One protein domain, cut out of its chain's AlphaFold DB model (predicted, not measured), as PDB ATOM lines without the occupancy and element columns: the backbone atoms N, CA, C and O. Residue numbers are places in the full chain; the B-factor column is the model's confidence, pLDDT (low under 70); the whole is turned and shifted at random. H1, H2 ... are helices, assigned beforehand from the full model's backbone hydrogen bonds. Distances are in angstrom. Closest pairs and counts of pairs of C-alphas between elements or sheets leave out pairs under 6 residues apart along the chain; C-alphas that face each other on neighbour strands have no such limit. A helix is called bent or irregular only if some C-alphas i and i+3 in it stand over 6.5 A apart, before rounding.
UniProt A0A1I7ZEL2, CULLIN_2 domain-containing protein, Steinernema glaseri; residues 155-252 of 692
ATOM      1  N   ARG A 155     -25.320  26.004 -14.450       79.62
ATOM      2  CA  ARG A 155     -24.145  26.702 -14.997       79.62
ATOM      3  C   ARG A 155     -22.841  25.923 -14.864       79.62
ATOM      4  O   ARG A 155     -21.968  26.108 -15.704       79.62
ATOM      5  N   ARG A 156     -22.737  24.996 -13.908       84.19
ATOM      6  CA  ARG A 156     -21.653  23.994 -13.854       84.19
ATOM      7  C   ARG A 156     -21.835  22.849 -14.860       84.19
ATOM      8  O   ARG A 156     -20.963  21.992 -14.958       84.19
ATOM      9  N   GLY A 157     -22.933  22.843 -15.618       81.62
ATOM     10  CA  GLY A 157     -23.251  21.796 -16.589       81.62
ATOM     11  C   GLY A 157     -23.921  20.570 -15.968       81.62
ATOM     12  O   GLY A 157     -23.995  19.527 -16.615       81.62
ATOM     13  N   GLU A 158     -24.405  20.673 -14.729       87.56
ATOM     14  CA  GLU A 158     -25.175  19.610 -14.087       87.56
ATOM     15  C   GLU A 158     -26.584  19.535 -14.701       87.56
ATOM     16  O   GLU A 158     -27.188  20.551 -15.056       87.56
ATOM     17  N   ALA A 159     -27.120  18.321 -14.837       84.25
ATOM     18  CA  ALA A 159     -28.454  18.114 -15.388       84.25
ATOM     19  C   ALA A 159     -29.525  18.537 -14.370       84.25
ATOM     20  O   ALA A 159     -29.693  17.888 -13.338       84.25
ATOM     21  N   ILE A 160     -30.266  19.602 -14.681       88.06
ATOM     22  CA  ILE A 160     -31.380  20.103 -13.865       88.06
ATOM     23  C   ILE A 160     -32.693  20.138 -14.656       88.06
ATOM     24  O   ILE A 160     -32.700  20.223 -15.887       88.06
ATOM     25  N   SER A 161     -33.826  20.156 -13.949       88.25
ATOM     26  CA  SER A 161     -35.126  20.423 -14.572       88.25
ATOM     27  C   SER A 161     -35.337  21.929 -14.770       88.25
ATOM     28  O   SER A 161     -35.861  22.632 -13.904       88.25
ATOM     29  N   ARG A 162     -34.928  22.442 -15.939       89.81
ATOM     30  CA  ARG A 162     -35.111  23.861 -16.324       89.81
ATOM     31  C   ARG A 162     -36.585  24.271 -16.377       89.81
ATOM     32  O   ARG A 162     -36.925  25.398 -16.030       89.81
ATOM     33  N   VAL A 163     -37.458  23.336 -16.762       90.50
ATOM     34  CA  VAL A 163     -38.912  23.545 -16.840       90.50
ATOM     35  C   VAL A 163     -39.498  23.807 -15.456       90.50
ATOM     36  O   VAL A 163     -40.270  24.752 -15.294       90.50
ATOM     37  N   ASP A 164     -39.101  23.023 -14.450       91.44
ATOM     38  CA  ASP A 164     -39.596  23.198 -13.083       91.44
ATOM     39  C   ASP A 164     -39.074  24.484 -12.455       91.44
ATOM     40  O   ASP A 164     -39.836  25.230 -11.842       91.44
ATOM     41  N   LEU A 165     -37.796  24.795 -12.681       90.56
ATOM     42  CA  LEU A 165     -37.208  26.056 -12.249       90.56
ATOM     43  C   LEU A 165     -37.961  27.256 -12.846       90.56
ATOM     44  O   LEU A 165     -38.404  28.135 -12.106       90.56
ATOM     45  N   LYS A 166     -38.182  27.264 -14.168       91.38
ATOM     46  CA  LYS A 166     -38.920  28.333 -14.850       91.38
ATOM     47  C   LYS A 166     -40.356  28.439 -14.351       91.38
ATOM     48  O   LYS A 166     -40.837  29.551 -14.135       91.38
ATOM     49  N   SER A 167     -41.027  27.308 -14.141       91.69
ATOM     50  CA  SER A 167     -42.387  27.231 -13.594       91.69
ATOM     51  C   SER A 167     -42.470  27.905 -12.220       91.69
ATOM     52  O   SER A 167     -43.260  28.832 -12.035       91.69
ATOM     53  N   VAL A 168     -41.584  27.533 -11.289       91.00
ATOM     54  CA  VAL A 168     -41.547  28.089  -9.926       91.00
ATOM     55  C   VAL A 168     -41.140  29.566  -9.925       91.00
ATOM     56  O   VAL A 168     -41.764  30.370  -9.233       91.00
ATOM     57  N   CYS A 169     -40.149  29.974 -10.721       89.69
ATOM     58  CA  CYS A 169     -39.781  31.388 -10.825       89.69
ATOM     59  C   CYS A 169     -40.912  32.234 -11.430       89.69
ATOM     60  O   CYS A 169     -41.162  33.340 -10.957       89.69
ATOM     61  N   THR A 170     -41.619  31.719 -12.441       89.81
ATOM     62  CA  THR A 170     -42.754  32.418 -13.069       89.81
ATOM     63  C   THR A 170     -43.933  32.520 -12.107       89.81
ATOM     64  O   THR A 170     -44.559  33.573 -12.025       89.81
ATOM     65  N   MET A 171     -44.196  31.468 -11.326       90.38
ATOM     66  CA  MET A 171     -45.169  31.488 -10.233       90.38
ATOM     67  C   MET A 171     -44.849  32.600  -9.228       90.38
ATOM     68  O   MET A 171     -45.706  33.429  -8.930       90.38
ATOM     69  N   LEU A 172     -43.612  32.646  -8.723       87.69
ATOM     70  CA  LEU A 172     -43.204  33.661  -7.749       87.69
ATOM     71  C   LEU A 172     -43.294  35.078  -8.330       87.69
ATOM     72  O   LEU A 172     -43.799  35.980  -7.661       87.69
ATOM     73  N   ALA A 173     -42.878  35.263  -9.585       86.38
ATOM     74  CA  ALA A 173     -43.013  36.532 -10.293       86.38
ATOM     75  C   ALA A 173     -44.485  36.936 -10.507       86.38
ATOM     76  O   ALA A 173     -44.806  38.120 -10.469       86.38
ATOM     77  N   ALA A 174     -45.408  35.982 -10.673       85.19
ATOM     78  CA  ALA A 174     -46.837  36.270 -10.816       85.19
ATOM     79  C   ALA A 174     -47.478  36.822  -9.525       85.19
ATOM     80  O   ALA A 174     -48.507  37.498  -9.589       85.19
ATOM     81  N   PHE A 175     -46.873  36.584  -8.355       82.19
ATOM     82  CA  PHE A 175     -47.314  37.175  -7.086       82.19
ATOM     83  C   PHE A 175     -46.799  38.614  -6.865       82.19
ATOM     84  O   PHE A 175     -47.245  39.283  -5.928       82.19
ATOM     85  N   ASP A 176     -45.921  39.124  -7.740       69.25
ATOM     86  CA  ASP A 176     -45.245  40.435  -7.678       69.25
ATOM     87  C   ASP A 176     -46.168  41.614  -8.072       69.25
ATOM     88  O   ASP A 176     -45.862  42.436  -8.930       69.25
ATOM     89  N   THR A 177     -47.349  41.695  -7.456       62.53
ATOM     90  CA  THR A 177     -48.281  42.837  -7.598       62.53
ATOM     91  C   THR A 177     -48.154  43.851  -6.457       62.53
ATOM     92  O   THR A 177     -48.799  44.898  -6.480       62.53
ATOM     93  N   ARG A 178     -47.324  43.562  -5.444       59.25
ATOM     94  CA  ARG A 178     -47.099  44.409  -4.263       59.25
ATOM     95  C   ARG A 178     -45.695  45.042  -4.290       59.25
ATOM     96  O   ARG A 178     -44.761  44.395  -4.751       59.25
ATOM     97  N   PRO A 179     -45.508  46.264  -3.745       49.19
ATOM     98  CA  PRO A 179     -44.205  46.947  -3.703       49.19
ATOM     99  C   PRO A 179     -43.101  46.164  -2.971       49.19
ATOM    100  O   PRO A 179     -41.924  46.303  -3.286       49.19
ATOM    101  N   THR A 180     -43.481  45.324  -2.006       56.03
ATOM    102  CA  THR A 180     -42.611  44.377  -1.299       56.03
ATOM    103  C   THR A 180     -42.804  42.992  -1.906       56.03
ATOM    104  O   THR A 180     -43.642  42.214  -1.449       56.03
ATOM    105  N   SER A 181     -42.097  42.724  -2.998       65.00
ATOM    106  CA  SER A 181     -42.157  41.436  -3.683       65.00
ATOM    107  C   SER A 181     -41.191  40.445  -3.070       65.00
ATOM    108  O   SER A 181     -39.976  40.643  -3.118       65.00
ATOM    109  N   ASP A 182     -41.745  39.349  -2.569       68.44
ATOM    110  CA  ASP A 182     -40.973  38.214  -2.087       68.44
ATOM    111  C   ASP A 182     -40.159  37.564  -3.215       68.44
ATOM    112  O   ASP A 182     -39.075  37.066  -2.965       68.44
ATOM    113  N   TYR A 183     -40.570  37.641  -4.486       80.62
ATOM    114  CA  TYR A 183     -39.714  37.173  -5.586       80.62
ATOM    115  C   TYR A 183     -38.422  37.994  -5.700       80.62
ATOM    116  O   TYR A 183     -37.329  37.441  -5.856       80.62
ATOM    117  N   LYS A 184     -38.541  39.321  -5.574       78.62
ATOM    118  CA  LYS A 184     -37.393  40.230  -5.643       78.62
ATOM    119  C   LYS A 184     -36.458  40.055  -4.452       78.62
ATOM    120  O   LYS A 184     -35.247  40.029  -4.645       78.62
ATOM    121  N   THR A 185     -37.009  39.931  -3.244       77.06
ATOM    122  CA  THR A 185     -36.223  39.818  -2.005       77.06
ATOM    123  C   THR A 185     -35.692  38.409  -1.756       77.06
ATOM    124  O   THR A 185     -34.570  38.275  -1.278       77.06
ATOM    125  N   LEU A 186     -36.455  37.358  -2.079       73.69
ATOM    126  CA  LEU A 186     -36.043  35.974  -1.840       73.69
ATOM    127  C   LEU A 186     -35.075  35.460  -2.907       73.69
ATOM    128  O   LEU A 186     -34.274  34.583  -2.600       73.69
ATOM    129  N   PHE A 187     -35.165  35.957  -4.145       84.69
ATOM    130  CA  PHE A 187     -34.433  35.377  -5.269       84.69
ATOM    131  C   PHE A 187     -33.785  36.414  -6.193       84.69
ATOM    132  O   PHE A 187     -32.563  36.416  -6.311       84.69
ATOM    133  N   GLU A 188     -34.556  37.288  -6.854       88.38
ATOM    134  CA  GLU A 188     -34.052  38.062  -8.007       88.38
ATOM    135  C   GLU A 188     -32.858  38.961  -7.649       88.38
ATOM    136  O   GLU A 188     -31.877  38.995  -8.390       88.38
ATOM    137  N   ALA A 189     -32.911  39.670  -6.516       87.69
ATOM    138  CA  ALA A 189     -31.838  40.578  -6.111       87.69
ATOM    139  C   ALA A 189     -30.520  39.837  -5.837       87.69
ATOM    140  O   ALA A 189     -29.459  40.272  -6.287       87.69
ATOM    141  N   GLU A 190     -30.593  38.708  -5.133       86.75
ATOM    142  CA  GLU A 190     -29.418  37.907  -4.792       86.75
ATOM    143  C   GLU A 190     -28.867  37.168  -6.016       86.75
ATOM    144  O   GLU A 190     -27.661  37.187  -6.253       86.75
ATOM    145  N   PHE A 191     -29.756  36.632  -6.860       89.12
ATOM    146  CA  PHE A 191     -29.414  36.053  -8.158       89.12
ATOM    147  C   PHE A 191     -28.648  37.061  -9.027       89.12
ATOM    148  O   PHE A 191     -27.540  36.775  -9.481       89.12
ATOM    149  N   LEU A 192     -29.187  38.269  -9.227       92.31
ATOM    150  CA  LEU A 192     -28.516  39.296 -10.027       92.31
ATOM    151  C   LEU A 192     -27.163  39.686  -9.417       92.31
ATOM    152  O   LEU A 192     -26.201  39.880 -10.159       92.31
ATOM    153  N   ARG A 193     -27.059  39.778  -8.086       91.44
ATOM    154  CA  ARG A 193     -25.811  40.116  -7.387       91.44
ATOM    155  C   ARG A 193     -24.728  39.056  -7.600       91.44
ATOM    156  O   ARG A 193     -23.620  39.407  -8.000       91.44
ATOM    157  N   GLU A 194     -25.043  37.788  -7.343       89.00
ATOM    158  CA  GLU A 194     -24.107  36.665  -7.484       89.00
ATOM    159  C   GLU A 194     -23.605  36.547  -8.927       89.00
ATOM    160  O   GLU A 194     -22.400  36.466  -9.173       89.00
ATOM    161  N   TRP A 195     -24.512  36.648  -9.901       90.25
ATOM    162  CA  TRP A 195     -24.138  36.502 -11.304       90.25
ATOM    163  C   TRP A 195     -23.475  37.737 -11.904       90.25
ATOM    164  O   TRP A 195     -22.658  37.588 -12.809       90.25
ATOM    165  N   THR A 196     -23.723  38.933 -11.363       94.62
ATOM    166  CA  THR A 196     -22.910  40.112 -11.697       94.62
ATOM    167  C   THR A 196     -21.441  39.866 -11.352       94.62
ATOM    168  O   THR A 196     -20.564  40.208 -12.144       94.62
ATOM    169  N   GLU A 197     -21.154  39.276 -10.186       93.19
ATOM    170  CA  GLU A 197     -19.775  38.971  -9.787       93.19
ATOM    171  C   GLU A 197     -19.156  37.908 -10.694       93.19
ATOM    172  O   GLU A 197     -18.045  38.085 -11.185       93.19
ATOM    173  N   PHE A 198     -19.907  36.851 -10.997       91.62
ATOM    174  CA  PHE A 198     -19.460  35.809 -11.917       91.62
ATOM    175  C   PHE A 198     -19.121  36.355 -13.311       91.62
ATOM    176  O   PHE A 198     -18.031  36.099 -13.820       91.62
ATOM    177  N   TYR A 199     -20.011  37.148 -13.924       95.06
ATOM    178  CA  TYR A 199     -19.736  37.757 -15.231       95.06
ATOM    179  C   TYR A 199     -18.549  38.716 -15.174       95.06
ATOM    180  O   TYR A 199     -17.785  38.806 -16.133       95.06
ATOM    181  N   ARG A 200     -18.351  39.417 -14.053       95.62
ATOM    182  CA  ARG A 200     -17.167  40.253 -13.859       95.62
ATOM    183  C   ARG A 200     -15.888  39.420 -13.867       95.62
ATOM    184  O   ARG A 200     -14.958  39.774 -14.584       95.62
ATOM    185  N   THR A 201     -15.841  38.326 -13.110       94.38
ATOM    186  CA  THR A 201     -14.670  37.441 -13.071       94.38
ATOM    187  C   THR A 201     -14.392  36.821 -14.441       94.38
ATOM    188  O   THR A 201     -13.258  36.879 -14.915       94.38
ATOM    189  N   GLU A 202     -15.416  36.301 -15.120       93.38
ATOM    190  CA  GLU A 202     -15.245  35.681 -16.438       93.38
ATOM    191  C   GLU A 202     -14.852  36.696 -17.517       93.38
ATOM    192  O   GLU A 202     -13.927  36.441 -18.287       93.38
ATOM    193  N   SER A 203     -15.477  37.877 -17.547       94.94
ATOM    194  CA  SER A 203     -15.120  38.925 -18.514       94.94
ATOM    195  C   SER A 203     -13.681  39.422 -18.332       94.94
ATOM    196  O   SER A 203     -12.988  39.656 -19.322       94.94
ATOM    197  N   GLN A 204     -13.197  39.530 -17.088       95.06
ATOM    198  CA  GLN A 204     -11.799  39.862 -16.793       95.06
ATOM    199  C   GLN A 204     -10.841  38.754 -17.237       95.06
ATOM    200  O   GLN A 204      -9.816  39.047 -17.850       95.06
ATOM    201  N   ARG A 205     -11.180  37.486 -16.977       94.69
ATOM    202  CA  ARG A 205     -10.395  36.335 -17.440       94.69
ATOM    203  C   ARG A 205     -10.279  36.321 -18.963       94.69
ATOM    204  O   ARG A 205      -9.186  36.175 -19.498       94.69
ATOM    205  N   PHE A 206     -11.389  36.560 -19.665       93.94
ATOM    206  CA  PHE A 206     -11.397  36.614 -21.125       93.94
ATOM    207  C   PHE A 206     -10.474  37.713 -21.659       93.94
ATOM    208  O   PHE A 206      -9.799  37.477 -22.655       93.94
ATOM    209  N   LEU A 207     -10.416  38.885 -21.020       91.69
ATOM    210  CA  LEU A 207      -9.518  39.965 -21.446       91.69
ATOM    211  C   LEU A 207      -8.034  39.642 -21.247       91.69
ATOM    212  O   LEU A 207      -7.213  40.092 -22.037       91.69
ATOM    213  N   LEU A 208      -7.687  38.920 -20.180       91.69
ATOM    214  CA  LEU A 208      -6.295  38.583 -19.871       91.69
ATOM    215  C   LEU A 208      -5.739  37.514 -20.817       91.69
ATOM    216  O   LEU A 208      -4.573  37.578 -21.199       91.69
ATOM    217  N   ASP A 209      -6.580  36.554 -21.196       91.38
ATOM    218  CA  ASP A 209      -6.152  35.368 -21.942       91.38
ATOM    219  C   ASP A 209      -6.220  35.550 -23.470       91.38
ATOM    220  O   ASP A 209      -5.682  34.726 -24.210       91.38
ATOM    221  N   ASN A 210      -6.894  36.596 -23.968       91.69
ATOM    222  CA  ASN A 210      -7.266  36.708 -25.381       91.69
ATOM    223  C   ASN A 210      -6.942  38.078 -25.991       91.69
ATOM    224  O   ASN A 210      -6.999  39.110 -25.329       91.69
ATOM    225  N   ASN A 211      -6.675  38.085 -27.300       93.00
ATOM    226  CA  ASN A 211      -6.700  39.312 -28.100       93.00
ATOM    227  C   ASN A 211      -8.150  39.744 -28.393       93.00
ATOM    228  O   ASN A 211      -9.082  38.977 -28.150       93.00
ATOM    229  N   VAL A 212      -8.346  40.939 -28.965       94.12
ATOM    230  CA  VAL A 212      -9.697  41.471 -29.237       94.12
ATOM    231  C   VAL A 212     -10.557  40.506 -30.048       94.12
ATOM    232  O   VAL A 212     -11.681  40.243 -29.652       94.12
ATOM    233  N   ASN A 213     -10.057  39.934 -31.143       91.88
ATOM    234  CA  ASN A 213     -10.879  39.067 -31.996       91.88
ATOM    235  C   ASN A 213     -11.380  37.828 -31.245       91.88
ATOM    236  O   ASN A 213     -12.574  37.541 -31.255       91.88
ATOM    237  N   VAL A 214     -10.480  37.147 -30.532       94.25
ATOM    238  CA  VAL A 214     -10.832  35.959 -29.744       94.25
ATOM    239  C   VAL A 214     -11.728  36.338 -28.559       94.25
ATOM    240  O   VAL A 214     -12.648  35.596 -28.217       94.25
ATOM    241  N   TYR A 215     -11.517  37.511 -27.957       95.56
ATOM    242  CA  TYR A 215     -12.406  38.050 -26.933       95.56
ATOM    243  C   TYR A 215     -13.829  38.246 -27.463       95.56
ATOM    244  O   TYR A 215     -14.775  37.809 -26.814       95.56
ATOM    245  N   LEU A 216     -13.978  38.878 -28.634       95.06
ATOM    246  CA  LEU A 216     -15.272  39.124 -29.270       95.06
ATOM    247  C   LEU A 216     -16.000  37.803 -29.545       95.06
ATOM    248  O   LEU A 216     -17.141  37.656 -29.120       95.06
ATOM    249  N   ASP A 217     -15.320  36.828 -30.158       94.00
ATOM    250  CA  ASP A 217     -15.869  35.489 -30.418       94.00
ATOM    251  C   ASP A 217     -16.369  34.814 -29.133       94.00
ATOM    252  O   ASP A 217     -17.526  34.391 -29.039       94.00
ATOM    253  N   ASN A 218     -15.511  34.758 -28.112       94.62
ATOM    254  CA  ASN A 218     -15.839  34.105 -26.852       94.62
ATOM    255  C   ASN A 218     -16.975  34.834 -26.119       94.62
ATOM    256  O   ASN A 218     -17.866  34.188 -25.569       94.62
ATOM    257  N   ALA A 219     -16.967  36.170 -26.104       95.38
ATOM    258  CA  ALA A 219     -17.996  36.975 -25.453       95.38
ATOM    259  C   ALA A 219     -19.350  36.855 -26.167       95.38
ATOM    260  O   ALA A 219     -20.372  36.691 -25.505       95.38
ATOM    261  N   GLU A 220     -19.379  36.888 -27.500       94.62
ATOM    262  CA  GLU A 220     -20.602  36.695 -28.289       94.62
ATOM    263  C   GLU A 220     -21.200  35.306 -28.055       94.62
ATOM    264  O   GLU A 220     -22.396  35.190 -27.772       94.62
ATOM    265  N   GLN A 221     -20.365  34.262 -28.095       94.38
ATOM    266  CA  GLN A 221     -20.795  32.896 -27.814       94.38
ATOM    267  C   GLN A 221     -21.326  32.757 -26.381       94.38
ATOM    268  O   GLN A 221     -22.379  32.154 -26.171       94.38
ATOM    269  N   PHE A 222     -20.629  33.336 -25.402       93.69
ATOM    270  CA  PHE A 222     -21.041  33.309 -24.002       93.69
ATOM    271  C   PHE A 222     -22.384  34.021 -23.791       93.69
ATOM    272  O   PHE A 222     -23.287  33.467 -23.165       93.69
ATOM    273  N   LEU A 223     -22.556  35.224 -24.350       94.44
ATOM    274  CA  LEU A 223     -23.801  35.989 -24.246       94.44
ATOM    275  C   LEU A 223     -24.978  35.266 -24.916       94.44
ATOM    276  O   LEU A 223     -26.088  35.303 -24.388       94.44
ATOM    277  N   ALA A 224     -24.751  34.588 -26.045       94.62
ATOM    278  CA  ALA A 224     -25.778  33.787 -26.712       94.62
ATOM    279  C   ALA A 224     -26.203  32.581 -25.858       94.62
ATOM    280  O   ALA A 224     -27.392  32.379 -25.620       94.62
ATOM    281  N   GLN A 225     -25.235  31.831 -25.321       91.62
ATOM    282  CA  GLN A 225     -25.511  30.712 -24.415       91.62
ATOM    283  C   GLN A 225     -26.262  31.165 -23.160       91.62
ATOM    284  O   GLN A 225     -27.153  30.466 -22.675       91.62
ATOM    285  N   GLU A 226     -25.918  32.338 -22.631       92.25
ATOM    286  CA  GLU A 226     -26.590  32.901 -21.470       92.25
ATOM    287  C   GLU A 226     -28.018  33.360 -21.791       92.25
ATOM    288  O   GLU A 226     -28.918  33.155 -20.979       92.25
ATOM    289  N   ALA A 227     -28.259  33.906 -22.985       93.50
ATOM    290  CA  ALA A 227     -29.599  34.247 -23.458       93.50
ATOM    291  C   ALA A 227     -30.500  33.015 -23.595       93.50
ATOM    292  O   ALA A 227     -31.636  33.046 -23.110       93.50
ATOM    293  N   ASP A 228     -29.988  31.931 -24.181       91.88
ATOM    294  CA  ASP A 228     -30.711  30.662 -24.310       91.88
ATOM    295  C   ASP A 228     -31.007  30.048 -22.936       91.88
ATOM    296  O   ASP A 228     -32.125  29.610 -22.657       91.88
ATOM    297  N   ARG A 229     -30.022  30.065 -22.029       89.38
ATOM    298  CA  ARG A 229     -30.186  29.579 -20.654       89.38
ATOM    299  C   ARG A 229     -31.233  30.387 -19.894       89.38
ATOM    300  O   ARG A 229     -32.129  29.808 -19.279       89.38
ATOM    301  N   ALA A 230     -31.139  31.714 -19.939       91.62
ATOM    302  CA  ALA A 230     -32.087  32.597 -19.280       91.62
ATOM    303  C   ALA A 230     -33.504  32.412 -19.841       91.62
ATOM    304  O   ALA A 230     -34.464  32.417 -19.074       91.62
ATOM    305  N   ASP A 231     -33.649  32.168 -21.147       91.62
ATOM    306  CA  ASP A 231     -34.943  31.857 -21.757       91.62
ATOM    307  C   ASP A 231     -35.548  30.547 -21.238       91.62
ATOM    308  O   ASP A 231     -36.747  30.478 -20.955       91.62
ATOM    309  N   MET A 232     -34.726  29.513 -21.055       89.31
ATOM    310  CA  MET A 232     -35.185  28.208 -20.575       89.31
ATOM    311  C   MET A 232     -35.476  28.172 -19.071       89.31
ATOM    312  O   MET A 232     -36.310  27.372 -18.652       89.31
ATOM    313  N   CYS A 233     -34.813  29.013 -18.271       87.38
ATOM    314  CA  CYS A 233     -34.812  28.901 -16.807       87.38
ATOM    315  C   CYS A 233     -35.537  30.040 -16.076       87.38
ATOM    316  O   CYS A 233     -35.948  29.846 -14.934       87.38
ATOM    317  N   LEU A 234     -35.675  31.225 -16.680       90.06
ATOM    318  CA  LEU A 234     -36.100  32.438 -15.973       90.06
ATOM    319  C   LEU A 234     -37.375  33.060 -16.572       90.06
ATOM    320  O   LEU A 234     -37.685  32.857 -17.751       90.06
ATOM    321  N   PRO A 235     -38.118  33.855 -15.783       89.31
ATOM    322  CA  PRO A 235     -39.180  34.716 -16.296       89.31
ATOM    323  C   PRO A 235     -38.616  35.820 -17.201       89.31
ATOM    324  O   PRO A 235     -37.492  36.284 -16.997       89.31
ATOM    325  N   SER A 236     -39.422  36.306 -18.151       89.38
ATOM    326  CA  SER A 236     -39.010  37.334 -19.122       89.38
ATOM    327  C   SER A 236     -38.455  38.606 -18.468       89.38
ATOM    328  O   SER A 236     -37.452  39.144 -18.925       89.38
ATOM    329  N   THR A 237     -39.040  39.044 -17.351       88.12
ATOM    330  CA  THR A 237     -38.608  40.245 -16.615       88.12
ATOM    331  C   THR A 237     -37.199  40.118 -16.034       88.12
ATOM    332  O   THR A 237     -36.422  41.071 -16.073       88.12
ATOM    333  N   THR A 238     -36.845  38.951 -15.500       90.94
ATOM    334  CA  THR A 238     -35.510  38.689 -14.946       90.94
ATOM    335  C   THR A 238     -34.507  38.370 -16.046       90.94
ATOM    336  O   THR A 238     -33.359  38.801 -15.951       90.94
ATOM    337  N   LYS A 239     -34.944  37.690 -17.117       92.38
ATOM    338  CA  LYS A 239     -34.155  37.464 -18.336       92.38
ATOM    339  C   LYS A 239     -33.631  38.784 -18.906       92.38
ATOM    340  O   LYS A 239     -32.435  38.912 -19.139       92.38
ATOM    341  N   GLU A 240     -34.495  39.779 -19.092       93.25
ATOM    342  CA  GLU A 240     -34.080  41.089 -19.613       93.25
ATOM    343  C   GLU A 240     -33.011  41.743 -18.722       93.25
ATOM    344  O   GLU A 240     -31.981  42.199 -19.214       93.25
ATOM    345  N   LYS A 241     -33.196  41.713 -17.396       93.50
ATOM    346  CA  LYS A 241     -32.238  42.296 -16.444       93.50
ATOM    347  C   LYS A 241     -30.889  41.582 -16.446       93.50
ATOM    348  O   LYS A 241     -29.861  42.253 -16.448       93.50
ATOM    349  N   ILE A 242     -30.869  40.248 -16.420       93.44
ATOM    350  CA  ILE A 242     -29.607  39.499 -16.348       93.44
ATOM    351  C   ILE A 242     -28.798  39.635 -17.640       93.44
ATOM    352  O   ILE A 242     -27.577  39.754 -17.571       93.44
ATOM    353  N   LEU A 243     -29.460  39.709 -18.802       94.88
ATOM    354  CA  LEU A 243     -28.777  39.936 -20.077       94.88
ATOM    355  C   LEU A 243     -28.182  41.340 -20.162       94.88
ATOM    356  O   LEU A 243     -27.034  41.469 -20.572       94.88
ATOM    357  N   LEU A 244     -28.885  42.365 -19.670       94.44
ATOM    358  CA  LEU A 244     -28.318  43.713 -19.547       94.44
ATOM    359  C   LEU A 244     -27.105  43.748 -18.605       94.44
ATOM    360  O   LEU A 244     -26.125  44.440 -18.876       94.44
ATOM    361  N   VAL A 245     -27.140  42.996 -17.499       95.44
ATOM    362  CA  VAL A 245     -25.986  42.864 -16.595       95.44
ATOM    363  C   VAL A 245     -24.820  42.174 -17.307       95.44
ATOM    364  O   VAL A 245     -23.697  42.671 -17.232       95.44
ATOM    365  N   ALA A 246     -25.068  41.076 -18.023       94.81
ATOM    366  CA  ALA A 246     -24.037  40.360 -18.769       94.81
ATOM    367  C   ALA A 246     -23.410  41.249 -19.858       94.81
ATOM    368  O   ALA A 246     -22.190  41.392 -19.904       94.81
ATOM    369  N   GLU A 247     -24.222  41.925 -20.674       94.75
ATOM    370  CA  GLU A 247     -23.741  42.884 -21.677       94.75
ATOM    371  C   GLU A 247     -22.948  44.028 -21.039       94.75
ATOM    372  O   GLU A 247     -21.899  44.422 -21.547       94.75
ATOM    373  N   ARG A 248     -23.380  44.544 -19.885       95.38
ATOM    374  CA  ARG A 248     -22.643  45.597 -19.182       95.38
ATOM    375  C   ARG A 248     -21.263  45.132 -18.714       95.38
ATOM    376  O   ARG A 248     -20.307  45.900 -18.840       95.38
ATOM    377  N   GLU A 249     -21.157  43.933 -18.139       95.94
ATOM    378  CA  GLU A 249     -19.883  43.398 -17.640       95.94
ATOM    379  C   GLU A 249     -18.944  42.979 -18.784       95.94
ATOM    380  O   GLU A 249     -17.752  43.231 -18.671       95.94
ATOM    381  N   PHE A 250     -19.447  42.416 -19.893       95.62
ATOM    382  CA  PHE A 250     -18.618  41.991 -21.036       95.62
ATOM    383  C   PHE A 250     -18.338  43.101 -22.064       95.62
ATOM    384  O   PHE A 250     -17.316  43.071 -22.738       95.62
ATOM    385  N   ILE A 251     -19.215  44.093 -22.212       95.38
ATOM    386  CA  ILE A 251     -19.094  45.111 -23.269       95.38
ATOM    387  C   ILE A 251     -18.816  46.477 -22.650       95.38
ATOM    388  O   ILE A 251     -17.731  47.038 -22.810       95.38
ATOM    389  N   THR A 252     -19.777  47.025 -21.903       94.38
ATOM    390  CA  THR A 252     -19.753  48.436 -21.486       94.38
ATOM    391  C   THR A 252     -18.560  48.781 -20.595       94.38
ATOM    392  O   THR A 252     -17.929  49.823 -20.792       94.38
TER     393      THR A 252
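What this domain is: This is residues 155 to 252 of the 692 residues of the protein "CULLIN_2 domain-containing protein" of Steinernema glaseri (UniProt A0A1I7ZEL2). Three helices, H2, H3 and H4, make an elongated up-and-down bundle, each running against the one before it, with H1 across one end. H4 packs on both H2 and H3. The 98 printed residues have four named helices, H1 to H4 in chain order, and no named strand; the class is all helix. The whole is only just compact, close to loose: radius of gyration of the C-alphas 14.9 A, spans 46 by 29 by 18 A.

Where its parts are: H2, residues 182 to 209, runs 40.2 A from C-alpha 182 at (-40.973, 38.214, -2.087); it is irregular, C-alphas 186 and 189 being 7.6 A apart, with a kink of 30 degrees near residue 189. H3, residues 212 to 233, spans 30.7 A. H4, residues 236 to 252, spans 22.4 A to C-alpha 252 at (-19.753, 48.436, -21.486). H1, residues 162 to 174, spans 17.9 A.

How they stand to each other: H2 touches H4 at a shallow tilt of 26 degrees, the same way; closest C-alphas Ser 203 and Phe 250, 5.3 A. The hairpin H2 and H3 touches through residues 203 to 207 and 215 to 219 alone; closest C-alphas Phe 206 and Tyr 215, 6.1 A. In the hairpin H3 and H4 the closest C-alphas are Ala 230 and Lys 239, 5.4 A. H1 touches H2 at Leu 172 and Tyr 183, closest C-alphas 5.4 A, and H3 at Lys 166 and Cys 233, closest C-alphas 4.6 A. Every O i to N i+4 pair is within hydrogen-bond range in H1 and H3, 21 of 24 in H2 and 12 of 13 in H4.

The domain as a whole: The C-alphas farthest apart, Arg 178 and Asn 211, are 47.2 A apart. The printed part has no cut and no long link; pLDDT is under 70 at residues 176 to 182.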